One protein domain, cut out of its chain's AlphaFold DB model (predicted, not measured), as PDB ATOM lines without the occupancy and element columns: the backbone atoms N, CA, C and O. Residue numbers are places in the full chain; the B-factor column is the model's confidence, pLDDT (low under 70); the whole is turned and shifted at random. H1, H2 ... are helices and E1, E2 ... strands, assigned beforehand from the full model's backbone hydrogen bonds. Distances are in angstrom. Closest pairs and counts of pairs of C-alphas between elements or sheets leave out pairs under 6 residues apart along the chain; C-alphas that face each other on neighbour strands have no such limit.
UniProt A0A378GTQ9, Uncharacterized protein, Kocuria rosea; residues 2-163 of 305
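Overview. This is residues 2 to 163 of the 305 residues of an uncharacterized protein of Kocuria rosea (UniProt A0A378GTQ9). Little regular structure: a small parallel sheet, E1 beside E2, has the short helices H4 and H7 to one side, H2 packs on H6 away from that sheet, long loops, residues 81 to 103 and 108 to 125, lead to and from the short helix H5, and residues 5 to 10 stick out. The 162 printed residues have helices and strands in the order H1 H2 H3 E1 H4 E2 H5 H6 H7 H8, mostly helix, but only 63 residues are in them. It is compact, radius of gyration of the C-alphas 16.5 A, spanning 48 by 38 by 28 A.

Arrangement. H1, residues 2 to 8, touches no helix, nor do H5, residues 104 to 107, and H8, residues 153 to 161. H2, residues 27 to 39, touches H6, residues 126 to 132, with residues 34 to 39 alone; the closest C-alphas, of Ala 38 and Gly 131, are 4.2 A apart. H3, residues 46 to 52, is close but not clearly touching H4, residues 68 to 72, the closest C-alphas, of Arg 46 and Trp 70, being 6.2 A apart. E1, residues 57 to 59, and E2, residues 78 to 80, are parallel, N 59 and O 79 within hydrogen-bond range at 2.8 A. E1, H4 and E2 form a strand-helix-strand unit, parallel neighbours with a helix between, its crossover right-handed. H4 touches H7, residues 140 to 144; the closest C-alphas, of Ala 68 and Leu 141, are 5.6 A apart. O i to N i+4 pairs are within range throughout H1, H2, H3, H6, H7 and H8; H4 has 0 of 1, but 2 of 2 O i to N i+3; H5 is too short.

Along the chain. H1 begins at C-alpha 2 (94.722, 82.433, 118.927); H2 is 18.1 A long; H8 ends at C-alpha 161 (103.611, 92.440, 141.061).

Size, cuts and confidence. The printed part has no cut; the links H1 to H2, E2 to H5 and H5 to H6 are long. Of the printed residues 43 are under pLDDT 70, among them 92 to 102 and 113 to 125.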
ATOM      1  N   GLN A   2      95.883  82.446 118.013       81.19
ATOM      2  CA  GLN A   2      94.722  82.433 118.927       81.19
ATOM      3  C   GLN A   2      93.368  82.601 118.224       81.19
ATOM      4  O   GLN A   2      92.418  81.909 118.563       81.19
ATOM      5  N   VAL A   3      93.285  83.476 117.216       88.06
ATOM      6  CA  VAL A   3      92.074  83.623 116.387       88.06
ATOM      7  C   VAL A   3      91.691  82.294 115.736       88.06
ATOM      8  O   VAL A   3      90.529  81.905 115.779       88.06
ATOM      9  N   ASP A   4      92.670  81.586 115.175       85.06
ATOM     10  CA  ASP A   4      92.445  80.312 114.487       85.06
ATOM     11  C   ASP A   4      92.036  79.214 115.474       85.06
ATOM     12  O   ASP A   4      91.102  78.471 115.198       85.06
ATOM     13  N   ALA A   5      92.656  79.168 116.658       83.25
ATOM     14  CA  ALA A   5      92.296  78.233 117.725       83.25
ATOM     15  C   ALA A   5      90.883  78.475 118.287       83.25
ATOM     16  O   ALA A   5      90.179  77.536 118.637       83.25
ATOM     17  N   LEU A   6      90.435  79.731 118.362       88.31
ATOM     18  CA  LEU A   6      89.058  80.045 118.749       88.31
ATOM     19  C   LEU A   6      88.064  79.639 117.653       88.31
ATOM     20  O   LEU A   6      87.004  79.086 117.949       88.31
ATOM     21  N   ARG A   7      88.413  79.875 116.386       91.81
ATOM     22  CA  ARG A   7      87.588  79.471 115.240       91.81
ATOM     23  C   ARG A   7      87.483  77.952 115.108       91.81
ATOM     24  O   ARG A   7      86.400  77.465 114.804       91.81
ATOM     25  N   SER A   8      88.555  77.204 115.381       86.69
ATOM     26  CA  SER A   8      88.544  75.736 115.291       86.69
ATOM     27  C   SER A   8      87.608  75.076 116.306       86.69
ATOM     28  O   SER A   8      87.088  74.000 116.036       86.69
ATOM     29  N   VAL A   9      87.329  75.738 117.434       90.50
ATOM     30  CA  VAL A   9      86.319  75.303 118.417       90.50
ATOM     31  C   VAL A   9      84.950  75.970 118.199       90.50
ATOM     32  O   VAL A   9      84.136  76.057 119.120       90.50
ATOM     33  N   GLY A  10      84.692  76.475 116.987       92.19
ATOM     34  CA  GLY A  10      83.389  76.987 116.555       92.19
ATOM     35  C   GLY A  10      83.040  78.396 117.044       92.19
ATOM     36  O   GLY A  10      81.865  78.760 117.056       92.19
ATOM     37  N   ARG A  11      84.014  79.207 117.484       93.06
ATOM     38  CA  ARG A  11      83.750  80.605 117.866       93.06
ATOM     39  C   ARG A  11      83.792  81.521 116.649       93.06
ATOM     40  O   ARG A  11      84.753  81.493 115.881       93.06
ATOM     41  N   ASP A  12      82.795  82.393 116.536       93.50
ATOM     42  CA  ASP A  12      82.845  83.517 115.606       93.50
ATOM     43  C   ASP A  12      83.823  84.577 116.130       93.50
ATOM     44  O   ASP A  12      83.715  85.048 117.271       93.50
ATOM     45  N   VAL A  13      84.818  84.915 115.310       93.69
ATOM     46  CA  VAL A  13      85.908  85.818 115.681       93.69
ATOM     47  C   VAL A  13      86.167  86.816 114.565       93.69
ATOM     48  O   VAL A  13      86.681  86.466 113.496       93.69
ATOM     49  N   PHE A  14      85.929  88.087 114.875       91.62
ATOM     50  CA  PHE A  14      86.323  89.225 114.056       91.62
ATOM     51  C   PHE A  14      87.651  89.816 114.539       91.62
ATOM     52  O   PHE A  14      87.742  90.390 115.625       91.62
ATOM     53  N   LEU A  15      88.699  89.673 113.723       90.06
ATOM     54  CA  LEU A  15      90.031  90.193 114.028       90.06
ATOM     55  C   LEU A  15      90.176  91.637 113.544       90.06
ATOM     56  O   LEU A  15      90.094  91.916 112.350       90.06
ATOM     57  N   VAL A  16      90.508  92.534 114.471       86.38
ATOM     58  CA  VAL A  16      90.996  93.881 114.162       86.38
ATOM     59  C   VAL A  16      92.486  93.930 114.476       86.38
ATOM     60  O   VAL A  16      92.879  93.836 115.636       86.38
ATOM     61  N   ALA A  17      93.317  94.087 113.448       84.00
ATOM     62  CA  ALA A  17      94.765  94.171 113.593       84.00
ATOM     63  C   ALA A  17      95.327  95.345 112.785       84.00
ATOM     64  O   ALA A  17      94.880  95.622 111.674       84.00
ATOM     65  N   GLU A  18      96.341  96.006 113.335       74.50
ATOM     66  CA  GLU A  18      97.205  96.928 112.602       74.50
ATOM     67  C   GLU A  18      98.645  96.447 112.748       74.50
ATOM     68  O   GLU A  18      99.134  96.214 113.855       74.50
ATOM     69  N   HIS A  19      99.335  96.295 111.623       65.69
ATOM     70  CA  HIS A  19     100.715  95.834 111.614       65.69
ATOM     71  C   HIS A  19     101.645  97.046 111.648       65.69
ATOM     72  O   HIS A  19     101.620  97.885 110.753       65.69
ATOM     73  N   GLY A  20     102.517  97.139 112.658       54.09
ATOM     74  CA  GLY A  20     103.443  98.270 112.816       54.09
ATOM     75  C   GLY A  20     104.432  98.473 111.654       54.09
ATOM     76  O   GLY A  20     105.018  99.548 111.542       54.09
ATOM     77  N   GLN A  21     104.604  97.478 110.772       45.12
ATOM     78  CA  GLN A  21     105.352  97.607 109.511       45.12
ATOM     79  C   GLN A  21     104.592  98.389 108.422       45.12
ATOM     80  O   GLN A  21     105.225  98.886 107.501       45.12
ATOM     81  N   GLN A  22     103.270  98.560 108.548       37.38
ATOM     82  CA  GLN A  22     102.447  99.396 107.661       37.38
ATOM     83  C   GLN A  22     102.384 100.870 108.095       37.38
ATOM     84  O   GLN A  22     101.763 101.688 107.417       37.38
ATOM     85  N   LEU A  23     103.050 101.256 109.192       47.34
ATOM     86  CA  LEU A  23     103.348 102.668 109.424       47.34
ATOM     87  C   LEU A  23     104.413 103.069 108.404       47.34
ATOM     88  O   LEU A  23     105.608 102.879 108.644       47.34
ATOM     89  N   SER A  24     103.940 103.580 107.265       43.53
ATOM     90  CA  SER A  24     104.752 104.126 106.183       43.53
ATOM     91  C   SER A  24     105.946 104.915 106.743       43.53
ATOM     92  O   SER A  24     105.801 105.605 107.762       43.53
ATOM     93  N   PRO A  25     107.143 104.841 106.122       54.81
ATOM     94  CA  PRO A  25     108.302 105.613 106.567       54.81
ATOM     95  C   PRO A  25     108.029 107.123 106.621       54.81
ATOM     96  O   PRO A  25     108.768 107.830 107.309       54.81
ATOM     97  N   LEU A  26     106.950 107.580 105.973       61.50
ATOM     98  CA  LEU A  26     106.418 108.933 106.031       61.50
ATOM     99  C   LEU A  26     106.355 109.478 107.467       61.50
ATOM    100  O   LEU A  26     105.780 108.896 108.393       61.50
ATOM    101  N   MET A  27     106.936 110.662 107.630       66.88
ATOM    102  CA  MET A  27     107.017 111.390 108.896       66.88
ATOM    103  C   MET A  27     105.633 111.675 109.505       66.88
ATOM    104  O   MET A  27     105.477 111.615 110.725       66.88
ATOM    105  N   SER A  28     104.610 111.876 108.669       72.88
ATOM    106  CA  SER A  28     103.217 112.106 109.078       72.88
ATOM    107  C   SER A  28     102.621 110.939 109.875       72.88
ATOM    108  O   SER A  28     101.972 111.157 110.898       72.88
ATOM    109  N   HIS A  29     102.896 109.691 109.485       70.31
ATOM    110  CA  HIS A  29     102.437 108.507 110.218       70.31
ATOM    111  C   HIS A  29     103.120 108.373 111.579       70.31
ATOM    112  O   HIS A  29     102.483 107.989 112.562       70.31
ATOM    113  N   ARG A  30     104.409 108.722 111.660       71.75
ATOM    114  CA  ARG A  30     105.166 108.709 112.921       71.75
ATOM    115  C   ARG A  30     104.638 109.761 113.890       71.75
ATOM    116  O   ARG A  30     104.461 109.454 115.065       71.75
ATOM    117  N   LEU A  31     104.352 110.962 113.388       75.81
ATOM    118  CA  LEU A  31     103.777 112.043 114.183       75.81
ATOM    119  C   LEU A  31     102.364 111.693 114.657       75.81
ATOM    120  O   LEU A  31     102.058 111.858 115.833       75.81
ATOM    121  N   LYS A  32     101.526 111.128 113.779       76.94
ATOM    122  CA  LYS A  32     100.183 110.657 114.139       76.94
ATOM    123  C   LYS A  32     100.235 109.589 115.233       76.94
ATOM    124  O   LYS A  32      99.534 109.720 116.228       76.94
ATOM    125  N   ALA A  33     101.101 108.584 115.099       74.69
ATOM    126  CA  ALA A  33     101.283 107.556 116.124       74.69
ATOM    127  C   ALA A  33     101.789 108.151 117.451       74.69
ATOM    128  O   ALA A  33     101.270 107.813 118.512       74.69
ATOM    129  N   ALA A  34     102.751 109.077 117.402       76.94
ATOM    130  CA  ALA A  34     103.241 109.783 118.585       76.94
ATOM    131  C   ALA A  34     102.118 110.562 119.289       76.94
ATOM    132  O   ALA A  34     101.925 110.402 120.493       76.94
ATOM    133  N   LEU A  35     101.331 111.342 118.546       79.62
ATOM    134  CA  LEU A  35     100.183 112.073 119.082       79.62
ATOM    135  C   LEU A  35      99.145 111.124 119.679       79.62
ATOM    136  O   LEU A  35      98.683 111.352 120.794       79.62
ATOM    137  N   THR A  36      98.814 110.035 118.986       79.00
ATOM    138  CA  THR A  36      97.858 109.034 119.469       79.00
ATOM    139  C   THR A  36      98.297 108.400 120.780       79.00
ATOM    140  O   THR A  36      97.491 108.280 121.699       79.00
ATOM    141  N   VAL A  37      99.577 108.067 120.906       77.38
ATOM    142  CA  VAL A  37     100.147 107.535 122.145       77.38
ATOM    143  C   VAL A  37     100.133 108.578 123.263       77.38
ATOM    144  O   VAL A  37      99.709 108.269 124.374       77.38
ATOM    145  N   ALA A  38     100.579 109.804 122.981       78.00
ATOM    146  CA  ALA A  38     100.702 110.864 123.980       78.00
ATOM    147  C   ALA A  38      99.338 111.320 124.520       78.00
ATOM    148  O   ALA A  38      99.189 111.594 125.708       78.00
ATOM    149  N   THR A  39      98.333 111.392 123.651       77.62
ATOM    150  CA  THR A  39      97.014 111.959 123.976       77.62
ATOM    151  C   THR A  39      95.945 110.904 124.248       77.62
ATOM    152  O   THR A  39      94.852 111.242 124.700       77.62
ATOM    153  N   ALA A  40      96.218 109.632 123.936       74.62
ATOM    154  CA  ALA A  40      95.204 108.584 123.812       74.62
ATOM    155  C   ALA A  40      94.067 108.943 122.825       74.62
ATOM    156  O   ALA A  40      92.961 108.398 122.916       74.62
ATOM    157  N   PHE A  41      94.330 109.836 121.861       75.25
ATOM    158  CA  PHE A  41      93.392 110.262 120.826       75.25
ATOM    159  C   PHE A  41      93.779 109.677 119.462       75.25
ATOM    160  O   PHE A  41      94.829 109.972 118.896       75.25
ATOM    161  N   GLY A  42      92.912 108.836 118.908       74.69
ATOM    162  CA  GLY A  42      93.142 108.153 117.639       74.69
ATOM    163  C   GLY A  42      91.831 107.708 116.993       74.69
ATOM    164  O   GLY A  42      90.759 108.006 117.536       74.69
ATOM    165  N   PRO A  43      91.905 107.014 115.842       67.94
ATOM    166  CA  PRO A  43      90.730 106.537 115.124       67.94
ATOM    167  C   PRO A  43      89.825 105.699 116.034       67.94
ATOM    168  O   PRO A  43      90.266 104.792 116.741       67.94
ATOM    169  N   SER A  44      88.538 106.038 116.022       67.56
ATOM    170  CA  SER A  44      87.510 105.347 116.791       67.56
ATOM    171  C   SER A  44      87.036 104.116 116.026       67.56
ATOM    172  O   SER A  44      86.641 104.219 114.870       67.56
ATOM    173  N   ARG A  45      87.029 102.946 116.670       73.06
ATOM    174  CA  ARG A  45      86.520 101.690 116.084       73.06
ATOM    175  C   ARG A  45      85.038 101.446 116.402       73.06
ATOM    176  O   ARG A  45      84.579 100.309 116.417       73.06
ATOM    177  N   ARG A  46      84.290 102.529 116.646       76.62
ATOM    178  CA  ARG A  46      82.857 102.506 116.984       76.62
ATOM    179  C   ARG A  46      82.023 101.745 115.966       76.62
ATOM    180  O   ARG A  46      81.192 100.935 116.350       76.62
ATOM    181  N   GLU A  47      82.274 101.982 114.686       77.00
ATOM    182  CA  GLU A  47      81.507 101.357 113.612       77.00
ATOM    183  C   GLU A  47      81.697  99.835 113.570       77.00
ATOM    184  O   GLU A  47      80.722  99.097 113.466       77.00
ATOM    185  N   GLY A  48      82.935  99.355 113.741       81.44
ATOM    186  CA  GLY A  48      83.224  97.920 113.781       81.44
ATOM    187  C   GLY A  48      82.527  97.219 114.948       81.44
ATOM    188  O   GLY A  48      81.941  96.155 114.763       81.44
ATOM    189  N   LEU A  49      82.517  97.847 116.132       84.25
ATOM    190  CA  LEU A  49      81.799  97.326 117.300       84.25
ATOM    191  C   LEU A  49      80.280  97.298 117.083       84.25
ATOM    192  O   LEU A  49      79.637  96.320 117.453       84.25
ATOM    193  N   HIS A  50      79.708  98.330 116.458       83.56
ATOM    194  CA  HIS A  50      78.271  98.380 116.161       83.56
ATOM    195  C   HIS A  50      77.833  97.358 115.120       83.56
ATOM    196  O   HIS A  50      76.753  96.787 115.246       83.56
ATOM    197  N   ARG A  51      78.663  97.123 114.100       87.50
ATOM    198  CA  ARG A  51      78.356  96.180 113.024       87.50
ATOM    199  C   ARG A  51      78.464  94.732 113.496       87.50
ATOM    200  O   ARG A  51      77.564  93.946 113.237       87.50
ATOM    201  N   TYR A  52      79.546  94.400 114.198       90.69
ATOM    202  CA  TYR A  52      79.810  93.031 114.646       90.69
ATOM    203  C   TYR A  52      79.044  92.653 115.924       90.69
ATOM    204  O   TYR A  52      78.781  91.480 116.151       90.69
ATOM    205  N   LYS A  53      78.670  93.637 116.759       91.44
ATOM    206  CA  LYS A  53      77.970  93.437 118.044       91.44
ATOM    207  C   LYS A  53      78.627  92.345 118.914       91.44
ATOM    208  O   LYS A  53      77.967  91.377 119.295       91.44
ATOM    209  N   PRO A  54      79.929  92.473 119.246       93.31
ATOM    210  CA  PRO A  54      80.630  91.442 120.000       93.31
ATOM    211  C   PRO A  54      80.026  91.254 121.393       93.31
ATOM    212  O   PRO A  54      79.656  92.221 122.060       93.31
ATOM    213  N   ARG A  55      80.027  90.005 121.869       94.31
ATOM    214  CA  ARG A  55      79.713  89.666 123.268       94.31
ATOM    215  C   ARG A  55      80.908  89.833 124.209       94.31
ATOM    216  O   ARG A  55      80.719  89.863 125.416       94.31
ATOM    217  N   LEU A  56      82.118  89.904 123.658       93.00
ATOM    218  CA  LEU A  56      83.392  89.960 124.371       93.00
ATOM    219  C   LEU A  56      84.424  90.646 123.473       93.00
ATOM    220  O   LEU A  56      84.468  90.367 122.274       93.00
ATOM    221  N   VAL A  57      85.271  91.505 124.041       92.81
ATOM    222  CA  VAL A  57      86.413  92.091 123.325       92.81
ATOM    223  C   VAL A  57      87.706  91.684 124.017       92.81
ATOM    224  O   VAL A  57      87.917  92.001 125.184       92.81
ATOM    225  N   GLN A  58      88.592  91.014 123.281       92.00
ATOM    226  CA  GLN A  58      89.938  90.682 123.739       92.00
ATOM    227  C   GLN A  58      90.977  91.574 123.053       92.00
ATOM    228  O   GLN A  58      90.914  91.809 121.847       92.00
ATOM    229  N   VAL A  59      91.937  92.085 123.824       90.25
ATOM    230  CA  VAL A  59      92.883  93.113 123.380       90.25
ATOM    231  C   VAL A  59      94.332  92.659 123.559       90.25
ATOM    232  O   VAL A  59      94.825  92.600 124.682       90.25
ATOM    233  N   HIS A  60      95.046  92.443 122.451       87.12
ATOM    234  CA  HIS A  60      96.469  92.066 122.417       87.12
ATOM    235  C   HIS A  60      97.393  93.276 122.274       87.12
ATOM    236  O   HIS A  60      98.033  93.457 121.240       87.12
ATOM    237  N   ASN A  61      97.472  94.101 123.320       82.69
ATOM    238  CA  ASN A  61      98.032  95.457 123.279       82.69
ATOM    239  C   ASN A  61      97.322  96.385 122.273       82.69
ATOM    240  O   ASN A  61      96.947  96.010 121.171       82.69
ATOM    241  N   LEU A  62      97.180  97.658 122.635       78.25
ATOM    242  CA  LEU A  62      96.697  98.690 121.703       78.25
ATOM    243  C   LEU A  62      97.843  99.535 121.134       78.25
ATOM    244  O   LEU A  62      97.690 100.215 120.127       78.25
ATOM    245  N   PHE A  63      99.005  99.487 121.777       70.81
ATOM    246  CA  PHE A  63     100.147 100.321 121.440       70.81
ATOM    247  C   PHE A  63     100.830  99.886 120.128       70.81
ATOM    248  O   PHE A  63     101.045  98.686 119.950       70.81
ATOM    249  N   PRO A  64     101.286 100.818 119.263       63.38
ATOM    250  CA  PRO A  64     101.132 102.282 119.322       63.38
ATOM    251  C   PRO A  64      99.895 102.817 118.582       63.38
ATOM    252  O   PRO A  64      99.662 104.024 118.580       63.38
ATOM    253  N   SER A  65      99.149 101.953 117.897       68.81
ATOM    254  CA  SER A  65      98.267 102.390 116.812       68.81
ATOM    255  C   SER A  65      96.800 102.545 117.213       68.81
ATOM    256  O   SER A  65      96.065 103.326 116.611       68.81
ATOM    257  N   PHE A  66      96.372 101.853 118.268       74.75
ATOM    258  CA  PHE A  66      95.008 101.896 118.775       74.75
ATOM    259  C   PHE A  66      94.917 102.585 120.132       74.75
ATOM    260  O   PHE A  66      95.847 102.603 120.938       74.75
ATOM    261  N   VAL A  67      93.730 103.119 120.412       79.06
ATOM    262  CA  VAL A  67      93.395 103.720 121.704       79.06
ATOM    263  C   VAL A  67      92.137 103.084 122.263       79.06
ATOM    264  O   VAL A  67      91.204 102.759 121.532       79.06
ATOM    265  N   ALA A  68      92.073 102.959 123.586       84.56
ATOM    266  CA  ALA A  68      90.932 102.374 124.286       84.56
ATOM    267  C   ALA A  68      89.727 103.330 124.380       84.56
ATOM    268  O   ALA A  68      88.904 103.181 125.267       84.56
ATOM    269  N   ARG A  69      89.595 104.346 123.511       83.25
ATOM    270  CA  ARG A  69      88.459 105.293 123.561       83.25
ATOM    271  C   ARG A  69      87.115 104.620 123.309       83.25
ATOM    272  O   ARG A  69      86.088 105.156 123.711       83.25
ATOM    273  N   TRP A  70      87.129 103.462 122.658       85.44
ATOM    274  CA  TRP A  70      85.923 102.709 122.356       85.44
ATOM    275  C   TRP A  70      85.187 102.169 123.573       85.44
ATOM    276  O   TRP A  70      83.982 101.949 123.518       85.44
ATOM    277  N   THR A  71      85.877 102.084 124.704       87.31
ATOM    278  CA  THR A  71      85.263 101.718 125.974       87.31
ATOM    279  C   THR A  71      84.305 102.777 126.523       87.31
ATOM    280  O   THR A  71      83.539 102.476 127.427       87.31
ATOM    281  N   ASN A  72      84.304 104.005 125.982       84.44
ATOM    282  CA  ASN A  72      83.339 105.044 126.370       84.44
ATOM    283  C   ASN A  72      81.918 104.770 125.880       84.44
ATOM    284  O   ASN A  72      80.974 105.354 126.395       84.44
ATOM    285  N   PHE A  73      81.779 103.989 124.815       85.62
ATOM    286  CA  PHE A  73      80.509 103.813 124.113       85.62
ATOM    287  C   PHE A  73      80.136 102.341 123.938       85.62
ATOM    288  O   PHE A  73      79.156 102.035 123.267       85.62
ATOM    289  N   TRP A  74      80.919 101.435 124.520       89.50
ATOM    290  CA  TRP A  74      80.628 100.012 124.563       89.50
ATOM    291  C   TRP A  74      80.960  99.473 125.953       89.50
ATOM    292  O   TRP A  74      82.077  99.646 126.445       89.50
ATOM    293  N   CYS A  75      79.974  98.829 126.575       88.12
ATOM    294  CA  CYS A  75      80.020  98.424 127.980       88.12
ATOM    295  C   CYS A  75      80.122  96.907 128.184       88.12
ATOM    296  O   CYS A  75      79.961  96.448 129.310       88.12
ATOM    297  N   GLY A  76      80.383  96.124 127.136       91.88
ATOM    298  CA  GLY A  76      80.539  94.680 127.289       91.88
ATOM    299  C   GLY A  76      81.851  94.274 127.981       91.88
ATOM    300  O   GLY A  76      82.668  95.135 128.327       91.88
ATOM    301  N   PRO A  77      82.068  92.967 128.192       93.81
ATOM    302  CA  PRO A  77      83.253  92.446 128.863       93.81
ATOM    303  C   PRO A  77      84.540  92.636 128.045       93.81
ATOM    304  O   PRO A  77      84.572  92.376 126.837       93.81
ATOM    305  N   VAL A  78      85.623  93.046 128.706       92.94
ATOM    306  CA  VAL A  78      86.942  93.284 128.105       92.94
ATOM    307  C   VAL A  78      87.998  92.386 128.741       92.94
ATOM    308  O   VAL A  78      88.248  92.471 129.943       92.94
ATOM    309  N   ILE A  79      88.687  91.598 127.914       92.06
ATOM    310  CA  ILE A  79      89.902  90.870 128.296       92.06
ATOM    311  C   ILE A  79      91.116  91.620 127.754       92.06
ATOM    312  O   ILE A  79      91.235  91.850 126.550       92.06
ATOM    313  N   ALA A  80      92.049  91.986 128.627       90.62
ATOM    314  CA  ALA A  80      93.338  92.525 128.212       90.62
ATOM    315  C   ALA A  80      94.413  91.434 128.236       90.62
ATOM    316  O   ALA A  80      94.703  90.864 129.285       90.62
ATOM    317  N   THR A  81      95.049  91.198 127.091       88.69
ATOM    318  CA  THR A  81      96.166  90.263 126.953       88.69
ATOM    319  C   THR A  81      97.458  91.032 126.683       88.69
ATOM    320  O   THR A  81      97.804  91.274 125.520       88.69
ATOM    321  N   PRO A  82      98.169  91.509 127.727       83.50
ATOM    322  CA  PRO A  82      99.460  92.152 127.537       83.50
ATOM    323  C   PRO A  82     100.460  91.153 126.946       83.50
ATOM    324  O   PRO A  82     100.723  90.107 127.529       83.50
ATOM    325  N   ASN A  83     101.081  91.508 125.819       80.62
ATOM    326  CA  ASN A  83     102.213  90.741 125.269       80.62
ATOM    327  C   ASN A  83     103.567  91.272 125.768       80.62
ATOM    328  O   ASN A  83     104.627  90.773 125.406       80.62
ATOM    329  N   ASN A  84     103.543  92.372 126.520       79.56
ATOM    330  CA  ASN A  84     104.705  93.099 127.010       79.56
ATOM    331  C   ASN A  84     104.259  94.133 128.062       79.56
ATOM    332  O   ASN A  84     103.074  94.292 128.343       79.56
ATOM    333  N   LEU A  85     105.217  94.862 128.639       76.75
ATOM    334  CA  LEU A  85     104.965  95.798 129.741       76.75
ATOM    335  C   LEU A  85     105.003  97.272 129.318       76.75
ATOM    336  O   LEU A  85     105.294  98.138 130.145       76.75
ATOM    337  N   TRP A  86     104.687  97.582 128.053       74.62
ATOM    338  CA  TRP A  86     104.702  98.970 127.557       74.62
ATOM    339  C   TRP A  86     103.752  99.874 128.330       74.62
ATOM    340  O   TRP A  86     104.068 101.039 128.519       74.62
ATOM    341  N   LEU A  87     102.629  99.346 128.832       73.69
ATOM    342  CA  LEU A  87     101.680 100.110 129.648       73.69
ATOM    343  C   LEU A  87     102.270 100.594 130.979       73.69
ATOM    344  O   LEU A  87     101.642 101.404 131.650       73.69
ATOM    345  N   HIS A  88     103.454 100.116 131.365       73.12
ATOM    346  CA  HIS A  88     104.061 100.394 132.661       73.12
ATOM    347  C   HIS A  88     105.514 100.889 132.565       73.12
ATOM    348  O   HIS A  88     105.958 101.682 133.393       73.12
ATOM    349  N   CYS A  89     106.265 100.471 131.542       76.00
ATOM    350  CA  CYS A  89     107.602 100.985 131.269       76.00
ATOM    351  C   CYS A  89     107.787 101.247 129.768       76.00
ATOM    352  O   CYS A  89     107.765 100.296 128.984       76.00
ATOM    353  N   PRO A  90     108.055 102.506 129.370       71.56
ATOM    354  CA  PRO A  90     108.450 102.851 128.003       71.56
ATOM    355  C   PRO A  90     109.686 102.079 127.517       71.56
ATOM    356  O   PRO A  90     109.831 101.830 126.325       71.56
ATOM    357  N   ASN A  91     110.562 101.657 128.439       71.62
ATOM    358  CA  ASN A  91     111.609 100.678 128.155       71.62
ATOM    359  C   ASN A  91     111.040  99.255 128.287       71.62
ATOM    360  O   ASN A  91     111.209  98.595 129.313       71.62
ATOM    361  N   ALA A  92     110.359  98.788 127.243       62.50
ATOM    362  CA  ALA A  92     109.676  97.497 127.249       62.50
ATOM    363  C   ALA A  92     110.599  96.287 127.437       62.50
ATOM    364  O   ALA A  92     110.161  95.275 127.974       62.50
ATOM    365  N   VAL A  93     111.871  96.416 127.048       61.91
ATOM    366  CA  VAL A  93     112.896  95.371 127.188       61.91
ATOM    367  C   VAL A  93     113.378  95.250 128.638       61.91
ATOM    368  O   VAL A  93     113.977  94.239 128.998       61.91
ATOM    369  N   LYS A  94     113.136  96.273 129.481       67.00
ATOM    370  CA  LYS A  94     113.620  96.339 130.869       67.00
ATOM    371  C   LYS A  94     115.082  95.928 130.984       67.00
ATOM    372  O   LYS A  94     115.476  95.113 131.814       67.00
ATOM    373  N   PHE A  95     115.906  96.528 130.142       65.50
ATOM    374  CA  PHE A  95     117.338  96.295 130.144       65.50
ATOM    375  C   PHE A  95     118.073  97.624 130.001       65.50
ATOM    376  O   PHE A  95     117.641  98.504 129.250       65.50
ATOM    377  N   ARG A  96     119.150  97.794 130.764       65.12
ATOM    378  CA  ARG A  96     119.986  98.994 130.816       65.12
ATOM    379  C   ARG A  96     121.433  98.581 131.078       65.12
ATOM    380  O   ARG A  96     121.693  97.839 132.018       65.12
ATOM    381  N   ASP A  97     122.351  99.056 130.241       63.66
ATOM    382  CA  ASP A  97     123.802  98.942 130.447       63.66
ATOM    383  C   ASP A  97     124.281  97.509 130.752       63.66
ATOM    384  O   ASP A  97     125.080  97.272 131.647       63.66
ATOM    385  N   GLY A  98     123.747  96.510 130.039       60.09
ATOM    386  CA  GLY A  98     124.127  95.107 130.265       60.09
ATOM    387  C   GLY A  98     123.391  94.413 131.423       60.09
ATOM    388  O   GLY A  98     123.616  93.224 131.654       60.09
ATOM    389  N   SER A  99     122.469  95.104 132.100       59.75
ATOM    390  CA  SER A  99     121.749  94.611 133.277       59.75
ATOM    391  C   SER A  99     120.217  94.746 133.166       59.75
ATOM    392  O   SER A  99     119.714  95.631 132.465       59.75
ATOM    393  N   PRO A 100     119.434  93.882 133.844       65.12
ATOM    394  CA  PRO A 100     117.991  94.069 133.971       65.12
ATOM    395  C   PRO A 100     117.650  95.412 134.629       65.12
ATOM    396  O   PRO A 100     118.219  95.797 135.645       65.12
ATOM    397  N   PHE A 101     116.670  96.106 134.066       67.88
ATOM    398  CA  PHE A 101     116.235  97.435 134.467       67.88
ATOM    399  C   PHE A 101     114.834  97.383 135.083       67.88
ATOM    400  O   PHE A 101     113.867  96.995 134.433       67.88
ATOM    401  N   GLY A 102     114.708  97.813 136.341       69.50
ATOM    402  CA  GLY A 102     113.467  97.707 137.118       69.50
ATOM    403  C   GLY A 102     112.988  99.011 137.755       69.50
ATOM    404  O   GLY A 102     112.221  98.946 138.714       69.50
ATOM    405  N   LEU A 103     113.446 100.179 137.283       72.12
ATOM    406  CA  LEU A 103     113.089 101.456 137.916       72.12
ATOM    407  C   LEU A 103     111.728 102.000 137.473       72.12
ATOM    408  O   LEU A 103     111.035 102.514 138.343       72.12
ATOM    409  N   CYS A 104     111.295 101.846 136.206       74.62
ATOM    410  CA  CYS A 104     109.964 102.348 135.796       74.62
ATOM    411  C   CYS A 104     108.848 101.867 136.731       74.62
ATOM    412  O   CYS A 104     108.062 102.695 137.185       74.62
ATOM    413  N   PRO A 105     108.800 100.562 137.073       69.44
ATOM    414  CA  PRO A 105     107.717 100.050 137.893       69.44
ATOM    415  C   PRO A 105     107.714 100.516 139.345       69.44
ATOM    416  O   PRO A 105     106.706 100.410 140.028       69.44
ATOM    417  N   ARG A 106     108.866 100.983 139.839       71.06
ATOM    418  CA  ARG A 106     109.054 101.370 141.242       71.06
ATOM    419  C   ARG A 106     109.069 102.878 141.445       71.06
ATOM    420  O   ARG A 106     108.661 103.348 142.495       71.06
ATOM    421  N   LYS A 107     109.602 103.615 140.473       73.69
ATOM    422  CA  LYS A 107     109.902 105.046 140.585       73.69
ATOM    423  C   LYS A 107     109.228 105.895 139.500       73.69
ATOM    424  O   LYS A 107     109.325 107.112 139.540       73.69
ATOM    425  N   GLY A 108     108.526 105.282 138.543       73.50
ATOM    426  CA  GLY A 108     107.763 105.980 137.504       73.50
ATOM    427  C   GLY A 108     108.395 105.933 136.109       73.50
ATOM    428  O   GLY A 108     109.594 105.707 135.934       73.50
ATOM    429  N   SER A 109     107.565 106.154 135.086       74.38
ATOM    430  CA  SER A 109     107.910 105.991 133.663       74.38
ATOM    431  C   SER A 109     109.004 106.939 133.157       74.38
ATOM    432  O   SER A 109     109.676 106.605 132.185       74.38
ATOM    433  N   HIS A 110     109.234 108.073 133.825       73.44
ATOM    434  CA  HIS A 110     110.295 109.032 133.492       73.44
ATOM    435  C   HIS A 110     111.710 108.468 133.705       73.44
ATOM    436  O   HIS A 110     112.660 108.954 133.102       73.44
ATOM    437  N   HIS A 111     111.856 107.405 134.504       73.94
ATOM    438  CA  HIS A 111     113.123 106.685 134.629       73.94
ATOM    439  C   HIS A 111     113.427 105.778 133.434       73.94
ATOM    440  O   HIS A 111     114.514 105.199 133.388       73.94
ATOM    441  N   ALA A 112     112.489 105.595 132.496       70.56
ATOM    442  CA  ALA A 112     112.727 104.788 131.311       70.56
ATOM    443  C   ALA A 112     114.007 105.237 130.604       70.56
ATOM    444  O   ALA A 112     114.233 106.422 130.378       70.56
ATOM    445  N   ASN A 113     114.860 104.272 130.263       60.78
ATOM    446  CA  ASN A 113     116.095 104.602 129.577       60.78
ATOM    447  C   ASN A 113     115.802 104.967 128.119       60.78
ATOM    448  O   ASN A 113     115.431 104.115 127.310       60.78
ATOM    449  N   PHE A 114     116.027 106.231 127.803       60.62
ATOM    450  CA  PHE A 114     115.931 106.810 126.474       60.62
ATOM    451  C   PHE A 114     117.045 106.335 125.524       60.62
ATOM    452  O   PHE A 114     116.849 106.275 124.313       60.62
ATOM    453  N   HIS A 115     118.188 105.894 126.063       46.25
ATOM    454  CA  HIS A 115     119.379 105.535 125.282       46.25
ATOM    455  C   HIS A 115     119.346 104.136 124.640       46.25
ATOM    456  O   HIS A 115     120.289 103.755 123.948       46.25
ATOM    457  N   MET A 116     118.285 103.345 124.845       47.28
ATOM    458  CA  MET A 116     118.270 101.912 124.491       47.28
ATOM    459  C   MET A 116     117.185 101.480 123.497       47.28
ATOM    460  O   MET A 116     117.065 100.291 123.212       47.28
ATOM    461  N   GLY A 117     116.485 102.421 122.860       48.84
ATOM    462  CA  GLY A 117     115.846 102.143 121.577       48.84
ATOM    463  C   GLY A 117     114.322 102.164 121.558       48.84
ATOM    464  O   GLY A 117     113.641 101.215 121.932       48.84
ATOM    465  N   TYR A 118     113.826 103.188 120.872       42.91
ATOM    466  CA  TYR A 118     112.960 102.999 119.717       42.91
ATOM    467  C   TYR A 118     113.681 103.677 118.536       42.91
ATOM    468  O   TYR A 118     113.870 104.888 118.541       42.91
ATOM    469  N   ARG A 119     114.189 102.905 117.563       49.81
ATOM    470  CA  ARG A 119     114.864 103.424 116.344       49.81
ATOM    471  C   ARG A 119     116.125 104.299 116.545       49.81
ATOM    472  O   ARG A 119     116.469 105.063 115.654       49.81
ATOM    473  N   GLY A 120     116.833 104.177 117.670       48.72
ATOM    474  CA  GLY A 120     118.147 104.820 117.861       48.72
ATOM    475  C   GLY A 120     118.132 106.313 118.219       48.72
ATOM    476  O   GLY A 120     119.197 106.912 118.267       48.72
ATOM    477  N   SER A 121     116.969 106.908 118.511       56.06
ATOM    478  CA  SER A 121     116.866 108.293 118.997       56.06
ATOM    479  C   SER A 121     116.486 108.332 120.477       56.06
ATOM    480  O   SER A 121     115.539 107.656 120.889       56.06
ATOM    481  N   GLY A 122     117.198 109.153 121.259       59.88
ATOM    482  CA  GLY A 122     116.934 109.365 122.685       59.88
ATOM    483  C   GLY A 122     115.537 109.927 122.969       59.88
ATOM    484  O   GLY A 122     114.932 109.608 123.980       59.88
ATOM    485  N   LEU A 123     114.954 110.697 122.048       65.31
ATOM    486  CA  LEU A 123     113.648 111.329 122.275       65.31
ATOM    487  C   LEU A 123     112.461 110.503 121.761       65.31
ATOM    488  O   LEU A 123     111.312 110.808 122.077       65.31
ATOM    489  N   ALA A 124     112.704 109.423 121.016       65.62
ATOM    490  CA  ALA A 124     111.645 108.574 120.467       65.62
ATOM    491  C   ALA A 124     110.644 107.994 121.501       65.62
ATOM    492  O   ALA A 124     109.478 107.822 121.142       65.62
ATOM    493  N   PRO A 125     111.018 107.708 122.767       69.31
ATOM    494  CA  PRO A 125     110.078 107.222 123.783       69.31
ATOM    495  C   PRO A 125     109.208 108.313 124.424       69.31
ATOM    496  O   PRO A 125     108.291 107.976 125.173       69.31
ATOM    497  N   MET A 126     109.475 109.601 124.176       75.12
ATOM    498  CA  MET A 126     108.811 110.712 124.877       75.12
ATOM    499  C   MET A 126     107.279 110.700 124.790       75.12
ATOM    500  O   MET A 126     106.647 110.891 125.830       75.12
ATOM    501  N   PRO A 127     106.643 110.403 123.638       75.12
ATOM    502  CA  PRO A 127     105.184 110.308 123.572       75.12
ATOM    503  C   PRO A 127     104.613 109.250 124.524       75.12
ATOM    504  O   PRO A 127     103.560 109.441 125.124       75.12
ATOM    505  N   ILE A 128     105.340 108.146 124.697       74.19
ATOM    506  CA  ILE A 128     104.976 107.034 125.578       74.19
ATOM    507  C   ILE A 128     105.138 107.450 127.031       74.19
ATOM    508  O   ILE A 128     104.245 107.224 127.839       74.19
ATOM    509  N   VAL A 129     106.270 108.079 127.360       77.69
ATOM    510  CA  VAL A 129     106.513 108.626 128.696       77.69
ATOM    511  C   VAL A 129     105.385 109.575 129.060       77.69
ATOM    512  O   VAL A 129     104.769 109.366 130.096       77.69
ATOM    513  N   PHE A 130     105.053 110.529 128.187       78.94
ATOM    514  CA  PHE A 130     103.971 111.489 128.393       78.94
ATOM    515  C   PHE A 130     102.607 110.810 128.578       78.94
ATOM    516  O   PHE A 130     101.932 111.053 129.578       78.94
ATOM    517  N   GLY A 131     102.234 109.880 127.691       75.50
ATOM    518  CA  GLY A 131     100.986 109.118 127.817       75.50
ATOM    519  C   GLY A 131     100.899 108.290 129.110       75.50
ATOM    520  O   GLY A 131      99.806 108.031 129.614       75.50
ATOM    521  N   LEU A 132     102.048 107.913 129.683       74.81
ATOM    522  CA  LEU A 132     102.162 107.148 130.926       74.81
ATOM    523  C   LEU A 132     102.551 107.990 132.149       74.81
ATOM    524  O   LEU A 132     102.663 107.425 133.237       74.81
ATOM    525  N   GLN A 133     102.752 109.308 132.028       71.12
ATOM    526  CA  GLN A 133     103.120 110.181 133.159       71.12
ATOM    527  C   GLN A 133     102.058 110.142 134.260       71.12
ATOM    528  O   GLN A 133     102.363 110.252 135.441       71.12
ATOM    529  N   ARG A 134     100.803 109.915 133.867       66.56
ATOM    530  CA  ARG A 134      99.659 109.758 134.769       66.56
ATOM    531  C   ARG A 134      99.576 108.366 135.421       66.56
ATOM    532  O   ARG A 134      98.632 108.111 136.162       66.56
ATOM    533  N   GLY A 135     100.548 107.490 135.164       67.62
ATOM    534  CA  GLY A 135     100.629 106.129 135.687       67.62
ATOM    535  C   GLY A 135      99.794 105.117 134.898       67.62
ATOM    536  O   GLY A 135      98.757 105.441 134.317       67.62
ATOM    537  N   SER A 136     100.225 103.854 134.919       68.06
ATOM    538  CA  SER A 136      99.516 102.739 134.271       68.06
ATOM    539  C   SER A 136      98.109 102.528 134.833       68.06
ATOM    540  O   SER A 136      97.206 102.165 134.089       68.06
ATOM    541  N   ALA A 137      97.897 102.828 136.118       67.69
ATOM    542  CA  ALA A 137      96.605 102.710 136.794       67.69
ATOM    543  C   ALA A 137      95.525 103.659 136.242       67.69
ATOM    544  O   ALA A 137      94.342 103.430 136.460       67.69
ATOM    545  N   ARG A 138      95.913 104.717 135.518       69.06
ATOM    546  CA  ARG A 138      94.978 105.627 134.831       69.06
ATOM    547  C   ARG A 138      94.818 105.298 133.347       69.06
ATOM    548  O   ARG A 138      94.097 105.997 132.633       69.06
ATOM    549  N   ASN A 139      95.485 104.252 132.856       78.56
ATOM    550  CA  ASN A 139      95.308 103.805 131.485       78.56
ATOM    551  C   ASN A 139      93.908 103.203 131.315       78.56
ATOM    552  O   ASN A 139      93.506 102.306 132.047       78.56
ATOM    553  N   ARG A 140      93.175 103.671 130.306       81.00
ATOM    554  CA  ARG A 140      91.777 103.281 130.078       81.00
ATOM    555  C   ARG A 140      91.581 101.794 129.802       81.00
ATOM    556  O   ARG A 140      90.550 101.252 130.175       81.00
ATOM    557  N   LEU A 141      92.533 101.141 129.132       84.06
ATOM    558  CA  LEU A 141      92.450  99.699 128.908       84.06
ATOM    559  C   LEU A 141      92.626  98.949 130.228       84.06
ATOM    560  O   LEU A 141      91.877  98.024 130.502       84.06
ATOM    561  N   VAL A 142      93.589  99.380 131.044       82.94
ATOM    562  CA  VAL A 142      93.846  98.817 132.376       82.94
ATOM    563  C   VAL A 142      92.626  98.955 133.278       82.94
ATOM    564  O   VAL A 142      92.218  97.983 133.904       82.94
ATOM    565  N   THR A 143      92.025 100.145 133.333       83.75
ATOM    566  CA  THR A 143      90.876 100.390 134.210       83.75
ATOM    567  C   THR A 143      89.604  99.716 133.724       83.75
ATOM    568  O   THR A 143      88.741  99.423 134.548       83.75
ATOM    569  N   ARG A 144      89.459  99.506 132.408       88.25
ATOM    570  CA  ARG A 144      88.254  98.908 131.832       88.25
ATOM    571  C   ARG A 144      88.308  97.391 131.699       88.25
ATOM    572  O   ARG A 144      87.245  96.786 131.629       88.25
ATOM    573  N   ALA A 145      89.494  96.798 131.621       89.62
ATOM    574  CA  ALA A 145      89.633  95.353 131.528       89.62
ATOM    575  C   ALA A 145      88.975  94.685 132.741       89.62
ATOM    576  O   ALA A 145      89.363  94.939 133.882       89.62
ATOM    577  N   ASP A 146      87.983  93.844 132.468       89.75
ATOM    578  CA  ASP A 146      87.305  93.035 133.478       89.75
ATOM    579  C   ASP A 146      88.225  91.893 133.920       89.75
ATOM    580  O   ASP A 146      88.310  91.564 135.100       89.75
ATOM    581  N   LEU A 147      88.982  91.345 132.965       89.62
ATOM    582  CA  LEU A 147      89.982  90.313 133.184       89.62
ATOM    583  C   LEU A 147      91.249  90.618 132.395       89.62
ATOM    584  O   LEU A 147      91.235  91.284 131.356       89.62
ATOM    585  N   SER A 148      92.361  90.073 132.870       87.81
ATOM    586  CA  SER A 148      93.597  90.051 132.109       87.81
ATOM    587  C   SER A 148      94.259  88.689 132.157       87.81
ATOM    588  O   SER A 148      94.172  87.972 133.152       87.81
ATOM    589  N   ASP A 149      94.936  88.359 131.070       85.00
ATOM    590  CA  ASP A 149      95.771  87.175 130.985       85.00
ATOM    591  C   ASP A 149      97.058  87.525 130.255       85.00
ATOM    592  O   ASP A 149      97.043  88.150 129.203       85.00
ATOM    593  N   ALA A 150      98.184  87.140 130.830       81.06
ATOM    594  CA  ALA A 150      99.481  87.310 130.207       81.06
ATOM    595  C   ALA A 150      99.975  85.943 129.744       81.06
ATOM    596  O   ALA A 150     100.021  85.008 130.539       81.06
ATOM    597  N   LEU A 151     100.416  85.879 128.486       74.19
ATOM    598  CA  LEU A 151     100.791  84.634 127.804       74.19
ATOM    599  C   LEU A 151     101.912  83.843 128.496       74.19
ATOM    600  O   LEU A 151     102.020  82.636 128.295       74.19
ATOM    601  N   PHE A 152     102.758  84.513 129.286       78.12
ATOM    602  CA  PHE A 152     103.931  83.903 129.913       78.12
ATOM    603  C   PHE A 152     103.910  84.080 131.434       78.12
ATOM    604  O   PHE A 152     103.651  85.196 131.906       78.12
ATOM    605  N   PRO A 153     104.288  83.056 132.226       78.25
ATOM    606  CA  PRO A 153     104.270  83.123 133.687       78.25
ATOM    607  C   PRO A 153     105.068  84.294 134.265       78.25
ATOM    608  O   PRO A 153     104.607  84.962 135.191       78.25
ATOM    609  N   ARG A 154     106.247  84.606 133.704       82.06
ATOM    610  CA  ARG A 154     107.037  85.771 134.148       82.06
ATOM    611  C   ARG A 154     106.332  87.090 133.854       82.06
ATOM    612  O   ARG A 154     106.385  88.001 134.682       82.06
ATOM    613  N   LEU A 155     105.699  87.212 132.686       81.62
ATOM    614  CA  LEU A 155     104.949  88.409 132.324       81.62
ATOM    615  C   LEU A 155     103.746  88.579 133.253       81.62
ATOM    616  O   LEU A 155     103.572  89.664 133.801       81.62
ATOM    617  N   ARG A 156     103.002  87.499 133.517       83.62
ATOM    618  CA  ARG A 156     101.880  87.477 134.464       83.62
ATOM    619  C   ARG A 156     102.315  87.846 135.877       83.62
ATOM    620  O   ARG A 156     101.769  88.766 136.475       83.62
ATOM    621  N   GLY A 157     103.373  87.213 136.381       83.75
ATOM    622  CA  GLY A 157     103.945  87.523 137.692       83.75
ATOM    623  C   GLY A 157     104.365  88.990 137.809       83.75
ATOM    624  O   GLY A 157     104.141  89.621 138.840       83.75
ATOM    625  N   ASN A 158     104.900  89.574 136.736       81.62
ATOM    626  CA  ASN A 158     105.202  90.999 136.690       81.62
ATOM    627  C   ASN A 158     103.939  91.871 136.617       81.62
ATOM    628  O   ASN A 158     103.876  92.877 137.318       81.62
ATOM    629  N   CYS A 159     102.923  91.498 135.837       80.88
ATOM    630  CA  CYS A 159     101.633  92.189 135.816       80.88
ATOM    631  C   CYS A 159     100.968  92.201 137.201       80.88
ATOM    632  O   CYS A 159     100.503  93.253 137.633       80.88
ATOM    633  N   ALA A 160     100.988  91.078 137.924       82.25
ATOM    634  CA  ALA A 160     100.516  90.975 139.305       82.25
ATOM    635  C   ALA A 160     101.354  91.821 140.266       82.25
ATOM    636  O   ALA A 160     100.813  92.651 140.994       82.25
ATOM    637  N   ARG A 161     102.682  91.686 140.210       81.38
ATOM    638  CA  ARG A 161     103.611  92.440 141.061       81.38
ATOM    639  C   ARG A 161     103.444  93.951 140.928       81.38
ATOM    640  O   ARG A 161     103.630  94.668 141.905       81.38
ATOM    641  N   TYR A 162     103.153  94.434 139.725       76.94
ATOM    642  CA  TYR A 162     102.977  95.858 139.455       76.94
ATOM    643  C   TYR A 162     101.515  96.304 139.458       76.94
ATOM    644  O   TYR A 162     101.239  97.438 139.070       76.94
ATOM    645  N   GLN A 163     100.594  95.418 139.855       75.69
ATOM    646  CA  GLN A 163      99.156  95.689 139.925       75.69
ATOM    647  C   GLN A 163      98.626  96.309 138.620       75.69
ATOM    648  O   GLN A 163      97.861  97.271 138.623       75.69
TER     649      GLN A 163